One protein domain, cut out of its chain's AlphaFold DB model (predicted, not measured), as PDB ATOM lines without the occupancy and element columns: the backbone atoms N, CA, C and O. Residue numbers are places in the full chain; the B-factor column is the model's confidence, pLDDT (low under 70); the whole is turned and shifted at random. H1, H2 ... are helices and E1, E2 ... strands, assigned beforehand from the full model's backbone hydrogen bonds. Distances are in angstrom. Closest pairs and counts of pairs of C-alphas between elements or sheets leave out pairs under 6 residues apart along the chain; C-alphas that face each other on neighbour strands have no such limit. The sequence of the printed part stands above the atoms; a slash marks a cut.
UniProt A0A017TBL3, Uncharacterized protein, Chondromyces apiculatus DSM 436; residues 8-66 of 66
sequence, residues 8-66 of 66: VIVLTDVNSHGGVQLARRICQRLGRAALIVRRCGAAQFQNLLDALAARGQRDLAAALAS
ATOM      1  N   VAL A   8     302.032 597.900 467.542       93.56
ATOM      2  CA  VAL A   8     301.004 597.406 466.619       93.56
ATOM      3  C   VAL A   8     300.043 596.488 467.367       93.56
ATOM      4  O   VAL A   8     300.460 595.470 467.915       93.56
ATOM      5  N   ILE A   9     298.751 596.815 467.352       94.12
ATOM      6  CA  ILE A   9     297.690 595.967 467.906       94.12
ATOM      7  C   ILE A   9     296.976 595.271 466.745       94.12
ATOM      8  O   ILE A   9     296.409 595.925 465.874       94.12
ATOM      9  N   VAL A  10     297.004 593.941 466.727       92.94
ATOM     10  CA  VAL A  10     296.324 593.112 465.728       92.94
ATOM     11  C   VAL A  10     295.065 592.533 466.360       92.94
ATOM     12  O   VAL A  10     295.157 591.667 467.231       92.94
ATOM     13  N   LEU A  11     293.904 593.017 465.915       92.69
ATOM     14  CA  LEU A  11     292.602 592.481 466.304       92.69
ATOM     15  C   LEU A  11     292.224 591.327 465.387       92.69
ATOM     16  O   LEU A  11     292.102 591.506 464.177       92.69
ATOM     17  N   THR A  12     292.064 590.138 465.954       92.44
ATOM     18  CA  THR A  12     291.669 588.959 465.187       92.44
ATOM     19  C   THR A  12     291.019 587.916 466.082       92.44
ATOM     20  O   THR A  12     291.486 587.666 467.193       92.44
ATOM     21  N   ASP A  13     289.989 587.250 465.570       89.94
ATOM     22  CA  ASP A  13     289.440 586.041 466.187       89.94
ATOM     23  C   ASP A  13     290.269 584.788 465.860       89.94
ATOM     24  O   ASP A  13     290.181 583.784 466.568       89.94
ATOM     25  N   VAL A  14     291.126 584.853 464.829       83.88
ATOM     26  CA  VAL A  14     291.947 583.734 464.347       83.88
ATOM     27  C   VAL A  14     293.398 584.175 464.125       83.88
ATOM     28  O   VAL A  14     293.713 584.955 463.225       83.88
ATOM     29  N   ASN A  15     294.319 583.624 464.919       70.56
ATOM     30  CA  ASN A  15     295.743 583.996 464.889       70.56
ATOM     31  C   ASN A  15     296.546 583.339 463.748       70.56
ATOM     32  O   ASN A  15     297.687 583.725 463.504       70.56
ATOM     33  N   SER A  16     295.977 582.346 463.056       63.84
ATOM     34  CA  SER A  16     296.626 581.626 461.948       63.84
ATOM     35  C   SER A  16     296.435 582.289 460.580       63.84
ATOM     36  O   SER A  16     297.023 581.835 459.600       63.84
ATOM     37  N   HIS A  17     295.642 583.362 460.491       81.00
ATOM     38  CA  HIS A  17     295.368 584.027 459.222       81.00
ATOM     39  C   HIS A  17     296.599 584.786 458.687       81.00
ATOM     40  O   HIS A  17     297.400 585.333 459.451       81.00
ATOM     41  N   GLY A  18     296.738 584.861 457.358       85.75
ATOM     42  CA  GLY A  18     297.920 585.426 456.690       85.75
ATOM     43  C   GLY A  18     298.240 586.871 457.095       85.75
ATOM     44  O   GLY A  18     299.411 587.217 457.257       85.75
ATOM     45  N   GLY A  19     297.213 587.689 457.353       86.12
ATOM     46  CA  GLY A  19     297.378 589.067 457.828       86.12
ATOM     47  C   GLY A  19     298.075 589.171 459.191       86.12
ATOM     48  O   GLY A  19     298.950 590.016 459.372       86.12
ATOM     49  N   VAL A  20     297.772 588.263 460.124       91.00
ATOM     50  CA  VAL A  20     298.384 588.228 461.466       91.00
ATOM     51  C   VAL A  20     299.857 587.845 461.367       91.00
ATOM     52  O   VAL A  20     300.727 588.489 461.957       91.00
ATOM     53  N   GLN A  21     300.155 586.819 460.565       91.19
ATOM     54  CA  GLN A  21     301.529 586.376 460.344       91.19
ATOM     55  C   GLN A  21     302.371 587.438 459.634       91.19
ATOM     56  O   GLN A  21     303.552 587.599 459.949       91.19
ATOM     57  N   LEU A  22     301.789 588.155 458.672       91.12
ATOM     58  CA  LEU A  22     302.460 589.252 457.983       91.12
ATOM     59  C   LEU A  22     302.749 590.410 458.945       91.12
ATOM     60  O   LEU A  22     303.890 590.865 459.010       91.12
ATOM     61  N   ALA A  23     301.763 590.833 459.743       90.25
ATOM     62  CA  ALA A  23     301.939 591.890 460.737       90.25
ATOM     63  C   ALA A  23     303.046 591.542 461.743       90.25
ATOM     64  O   ALA A  23     303.946 592.351 461.978       90.25
ATOM     65  N   ARG A  24     303.045 590.308 462.263       90.75
ATOM     66  CA  ARG A  24     304.087 589.819 463.176       90.75
ATOM     67  C   ARG A  24     305.472 589.851 462.531       90.75
ATOM     68  O   ARG A  24     306.403 590.362 463.147       90.75
ATOM     69  N   ARG A  25     305.607 589.359 461.294       92.75
ATOM     70  CA  ARG A  25     306.886 589.366 460.561       92.75
ATOM     71  C   ARG A  25     307.409 590.779 460.323       92.75
ATOM     72  O   ARG A  25     308.594 591.026 460.517       92.75
ATOM     73  N   ILE A  26     306.539 591.710 459.930       93.44
ATOM     74  CA  ILE A  26     306.927 593.108 459.714       93.44
ATOM     75  C   ILE A  26     307.390 593.740 461.031       93.44
ATOM     76  O   ILE A  26     308.441 594.373 461.051       93.44
ATOM     77  N   CYS A  27     306.658 593.530 462.129       94.25
ATOM     78  CA  CYS A  27     307.036 594.066 463.437       94.25
ATOM     79  C   CYS A  27     308.384 593.509 463.908       94.25
ATOM     80  O   CYS A  27     309.249 594.280 464.301       94.25
ATOM     81  N   GLN A  28     308.601 592.196 463.777       92.62
ATOM     82  CA  GLN A  28     309.882 591.560 464.099       92.62
ATOM     83  C   GLN A  28     311.035 592.143 463.281       92.62
ATOM     84  O   GLN A  28     312.052 592.529 463.846       92.62
ATOM     85  N   ARG A  29     310.858 592.260 461.960       94.50
ATOM     86  CA  ARG A  29     311.878 592.817 461.062       94.50
ATOM     87  C   ARG A  29     312.243 594.262 461.415       94.50
ATOM     88  O   ARG A  29     313.380 594.662 461.212       94.50
ATOM     89  N   LEU A  30     311.283 595.036 461.912       92.94
ATOM     90  CA  LEU A  30     311.454 596.452 462.241       92.94
ATOM     91  C   LEU A  30     311.748 596.704 463.730       92.94
ATOM     92  O   LEU A  30     311.775 597.860 464.143       92.94
ATOM     93  N   GLY A  31     311.904 595.657 464.548       90.19
ATOM     94  CA  GLY A  31     312.083 595.794 465.997       90.19
ATOM     95  C   GLY A  31     310.900 596.465 466.710       90.19
ATOM     96  O   GLY A  31     311.080 597.100 467.747       90.19
ATOM     97  N   ARG A  32     309.687 596.374 466.149       91.19
ATOM     98  CA  ARG A  32     308.472 596.982 466.711       91.19
ATOM     99  C   ARG A  32     307.729 596.009 467.613       91.19
ATOM    100  O   ARG A  32     307.636 594.815 467.324       91.19
ATOM    101  N   ALA A  33     307.157 596.541 468.691       91.19
ATOM    102  CA  ALA A  33     306.300 595.771 469.578       91.19
ATOM    103  C   ALA A  33     304.977 595.431 468.874       91.19
ATOM    104  O   ALA A  33     304.396 596.268 468.179       91.19
ATOM    105  N   ALA A  34     304.490 594.207 469.079       92.81
ATOM    106  CA  ALA A  34     303.221 593.745 468.531       92.81
ATOM    107  C   ALA A  34     302.398 593.020 469.599       92.81
ATOM    108  O   ALA A  34     302.923 592.179 470.327       92.81
ATOM    109  N   LEU A  35     301.099 593.313 469.645       92.75
ATOM    110  CA  LEU A  35     300.118 592.666 470.508       92.75
ATOM    111  C   LEU A  35     299.012 592.061 469.640       92.75
ATOM    112  O   LEU A  35     298.377 592.773 468.869       92.75
ATOM    113  N   ILE A  36     298.765 590.759 469.772       92.44
ATOM    114  CA  ILE A  36     297.671 590.074 469.071       92.44
ATOM    115  C   ILE A  36     296.571 589.790 470.089       92.44
ATOM    116  O   ILE A  36     296.801 589.088 471.073       92.44
ATOM    117  N   VAL A  37     295.386 590.345 469.862       93.56
ATOM    118  CA  VAL A  37     294.244 590.257 470.778       93.56
ATOM    119  C   VAL A  37     292.950 590.052 470.001       93.56
ATOM    120  O   VAL A  37     292.833 590.444 468.849       93.56
ATOM    121  N   ARG A  38     291.941 589.460 470.642       93.44
ATOM    122  CA  ARG A  38     290.602 589.320 470.041       93.44
ATOM    123  C   ARG A  38     289.796 590.612 470.088       93.44
ATOM    124  O   ARG A  38     289.005 590.897 469.201       93.44
ATOM    125  N   ARG A  39     289.978 591.397 471.148       93.88
ATOM    126  CA  ARG A  39     289.256 592.645 471.408       93.88
ATOM    127  C   ARG A  39     290.200 593.628 472.083       93.88
ATOM    128  O   ARG A  39     291.060 593.196 472.845       93.88
ATOM    129  N   CYS A  40     290.000 594.918 471.826       95.38
ATOM    130  CA  CYS A  40     290.660 596.013 472.530       95.38
ATOM    131  C   CYS A  40     289.622 597.085 472.859       95.38
ATOM    132  O   CYS A  40     289.243 597.885 472.008       95.38
ATOM    133  N   GLY A  41     289.085 597.025 474.078       96.06
ATOM    134  CA  GLY A  41     288.160 598.040 474.585       96.06
ATOM    135  C   GLY A  41     288.905 599.274 475.093       96.06
ATOM    136  O   GLY A  41     290.107 599.211 475.349       96.06
ATOM    137  N   ALA A  42     288.178 600.372 475.313       96.50
ATOM    138  CA  ALA A  42     288.750 601.657 475.726       96.50
ATOM    139  C   ALA A  42     289.665 601.561 476.962       96.50
ATOM    140  O   ALA A  42     290.767 602.092 476.941       96.50
ATOM    141  N   ALA A  43     289.263 600.819 478.000       96.31
ATOM    142  CA  ALA A  43     290.076 600.648 479.207       96.31
ATOM    143  C   ALA A  43     291.407 599.923 478.932       96.31
ATOM    144  O   ALA A  43     292.460 600.340 479.404       96.31
ATOM    145  N   GLN A  44     291.382 598.856 478.126       94.94
ATOM    146  CA  GLN A  44     292.609 598.151 477.750       94.94
ATOM    147  C   GLN A  44     293.501 599.036 476.879       94.94
ATOM    148  O   GLN A  44     294.717 599.029 477.047       94.94
ATOM    149  N   PHE A  45     292.904 599.795 475.962       95.19
ATOM    150  CA  PHE A  45     293.640 600.722 475.116       95.19
ATOM    151  C   PHE A  45     294.315 601.820 475.944       95.19
ATOM    152  O   PHE A  45     295.504 602.062 475.761       95.19
ATOM    153  N   GLN A  46     293.605 602.400 476.917       96.88
ATOM    154  CA  GLN A  46     294.170 603.389 477.834       96.88
ATOM    155  C   GLN A  46     295.366 602.821 478.606       96.88
ATOM    156  O   GLN A  46     296.437 603.417 478.590       96.88
ATOM    157  N   ASN A  47     295.238 601.613 479.162       95.19
ATOM    158  CA  ASN A  47     296.349 600.956 479.859       95.19
ATOM    159  C   ASN A  47     297.584 600.758 478.959       95.19
ATOM    160  O   ASN A  47     298.718 600.840 479.432       95.19
ATOM    161  N   LEU A  48     297.389 600.484 477.662       94.62
ATOM    162  CA  LEU A  48     298.492 600.360 476.705       94.62
ATOM    163  C   LEU A  48     299.167 601.711 476.436       94.62
ATOM    164  O   LEU A  48     300.393 601.759 476.353       94.62
ATOM    165  N   LEU A  49     298.395 602.796 476.333       94.44
ATOM    166  CA  LEU A  49     298.936 604.150 476.187       94.44
ATOM    167  C   LEU A  49     299.747 604.560 477.419       94.44
ATOM    168  O   LEU A  49     300.875 605.030 477.273       94.44
ATOM    169  N   ASP A  50     299.224 604.306 478.619       95.88
ATOM    170  CA  ASP A  50     299.904 604.625 479.877       95.88
ATOM    171  C   ASP A  50     301.226 603.849 480.000       95.88
ATOM    172  O   ASP A  50     302.270 604.409 480.345       95.88
ATOM    173  N   ALA A  51     301.220 602.562 479.633       92.56
ATOM    174  CA  ALA A  51     302.423 601.732 479.625       92.56
ATOM    175  C   ALA A  51     303.479 602.221 478.613       92.56
ATOM    176  O   ALA A  51     304.679 602.176 478.904       92.56
ATOM    177  N   LEU A  52     303.052 602.693 477.437       92.00
ATOM    178  CA  LEU A  52     303.941 603.263 476.420       92.00
ATOM    179  C   LEU A  52     304.533 604.601 476.870       92.00
ATOM    180  O   LEU A  52     305.740 604.800 476.723       92.00
ATOM    181  N   ALA A  53     303.726 605.476 477.471       93.06
ATOM    182  CA  ALA A  53     304.193 606.739 478.033       93.06
ATOM    183  C   ALA A  53     305.245 606.505 479.131       93.06
ATOM    184  O   ALA A  53     306.330 607.088 479.086       93.06
ATOM    185  N   ALA A  54     304.978 605.578 480.057       93.62
ATOM    186  CA  ALA A  54     305.922 605.205 481.109       93.62
ATOM    187  C   ALA A  54     307.223 604.604 480.549       93.62
ATOM    188  O   ALA A  54     308.308 604.853 481.076       93.62
ATOM    189  N   ARG A  55     307.147 603.814 479.469       90.56
ATOM    190  CA  ARG A  55     308.342 603.312 478.779       90.56
ATOM    191  C   ARG A  55     309.156 604.452 478.169       90.56
ATOM    192  O   ARG A  55     310.356 604.497 478.411       90.56
ATOM    193  N   GLY A  56     308.522 605.370 477.440       89.25
ATOM    194  CA  GLY A  56     309.213 606.511 476.833       89.25
ATOM    195  C   GLY A  56     309.924 607.387 477.869       89.25
ATOM    196  O   GLY A  56     311.057 607.803 477.652       89.25
ATOM    197  N   GLN A  57     309.302 607.592 479.036       91.00
ATOM    198  CA  GLN A  57     309.925 608.298 480.161       91.00
ATOM    199  C   GLN A  57     311.163 607.572 480.703       91.00
ATOM    200  O   GLN A  57     312.171 608.218 480.978       91.00
ATOM    201  N   ARG A  58     311.113 606.239 480.841       91.62
ATOM    202  CA  ARG A  58     312.276 605.443 481.271       91.62
ATOM    203  C   ARG A  58     313.414 605.489 480.257       91.62
ATOM    204  O   ARG A  58     314.557 605.665 480.659       91.62
ATOM    205  N   ASP A  59     313.099 605.355 478.971       89.69
ATOM    206  CA  ASP A  59     314.094 605.381 477.895       89.69
ATOM    207  C   ASP A  59     314.782 606.762 477.831       89.69
ATOM    208  O   ASP A  59     316.005 606.842 477.719       89.69
ATOM    209  N   LEU A  60     314.020 607.852 478.007       86.25
ATOM    210  CA  LEU A  60     314.559 609.211 478.120       86.25
ATOM    211  C   LEU A  60     315.454 609.380 479.355       86.25
ATOM    212  O   LEU A  60     316.551 609.919 479.248       86.25
ATOM    213  N   ALA A  61     314.996 608.923 480.523       89.00
ATOM    214  CA  ALA A  61     315.775 609.010 481.756       89.00
ATOM    215  C   ALA A  61     317.104 608.246 481.646       89.00
ATOM    216  O   ALA A  61     318.131 608.745 482.097       89.00
ATOM    217  N   ALA A  62     317.101 607.071 481.007       89.75
ATOM    218  CA  ALA A  62     318.311 606.296 480.750       89.75
ATOM    219  C   ALA A  62     319.284 607.033 479.813       89.75
ATOM    220  O   ALA A  62     320.478 607.060 480.091       89.75
ATOM    221  N   ALA A  63     318.780 607.668 478.749       86.25
ATOM    222  CA  ALA A  63     319.604 608.419 477.797       86.25
ATOM    223  C   ALA A  63     320.238 609.690 478.394       86.25
ATOM    224  O   ALA A  63     321.296 610.111 477.944       86.25
ATOM    225  N   LEU A  64     319.602 610.315 479.389       90.25
ATOM    226  CA  LEU A  64     320.160 611.479 480.093       90.25
ATOM    227  C   LEU A  64     321.175 611.097 481.181       90.25
ATOM    228  O   LEU A  64     321.910 611.961 481.655       90.25
ATOM    229  N   ALA A  65     321.186 609.834 481.609       87.38
ATOM    230  CA  ALA A  65     322.089 609.316 482.635       87.38
ATOM    231  C   ALA A  65     323.386 608.702 482.066       87.38
ATOM    232  O   ALA A  65     324.252 608.305 482.848       87.38
ATOM    233  N   SER A  66     323.502 608.598 480.737       75.75
ATOM    234  CA  SER A  66     324.675 608.111 479.991       75.75
ATOM    235  C   SER A  66     325.504 609.253 479.423       75.75
ATOM    236  O   SER A  66     326.747 609.145 479.461       75.75
TER     237      SER A  66
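AT A GLANCE: This is residues 8 to 66 of the 66 residues of an uncharacterized protein of Chondromyces apiculatus DSM 436 (UniProt A0A017TBL3). Two short parallel strands, E1 and E2, lie side by side with helix H1 packed over one face of the pair, and the long helix H2 runs on the other side of the strands, its residues 49 to 64 sticking out as an arm that makes much of the length. H1 and H2 are apart, with the strand pair between them, and H2 folds back from the end of E2 to run nearly the other way. The 59 printed residues hold, in the order E1, H1, E2, H2, two named strands and two named helices; the two-stranded sheet has the order E1, E2 and is all parallel, and the class is mixed, helices and strands. The whole is loose, with a radius of gyration of the C-alphas of 14.4 A, and spans 44 by 29 by 8 A, only just flat.

IN THESE COORDINATES: E1 is residues 8 to 11, beginning at C-alpha 8 (301.004, 597.406, 466.619). H1 is residues 18 to 29, 16.4 A from first to last C-alpha. E2 is residues 33 to 37, 13.3 A long, beginning at C-alpha 33 (306.300, 595.771, 469.578). H2 is residues 42 to 64, 33.2 A long, and ends at C-alpha 64 (320.160, 611.479, 480.093).

HOW THE PARTS SIT: E1 and E2 are parallel neighbours, with 12 degrees between their directions. The C-alphas of Val 8 and Ala 34, which face each other, are 4.7 A apart. N 10 and O 35 are within hydrogen-bond range at 2.8 A, and so are N 37 and O 10 at 3.0 A. E1, H1 and E2 form a strand-helix-strand unit, two parallel neighbour strands joined through a helix, and its crossover is right-handed. The closest C-alphas of E1 and H1 are those of Val 10 and Val 20, 6.8 A apart. The closest C-alphas of H1 and E2 are those of Cys 27 and Ala 34, 6.4 A apart. H2 is apart from E1 and from H1. In H1 and H2 every O i to N i+4 pair is within hydrogen-bond range.

THE WHOLE: The two C-alphas farthest apart are those of Asp 13 and Ser 66, at 43.8 A. Residues 49 to 66, of which 49 to 64 belong to H2, stand free; without them the body has 41 residues and spans 29 by 23 by 8 A. The printed part has no cut, and Ser 66 is the chain's last residue. The links H1 to E2 and E2 to H2 are tight, E1 to H1 is short, and no link is long. The mean pLDDT of the printed part is 90.7, and one printed residue, Ser 16, is under 70.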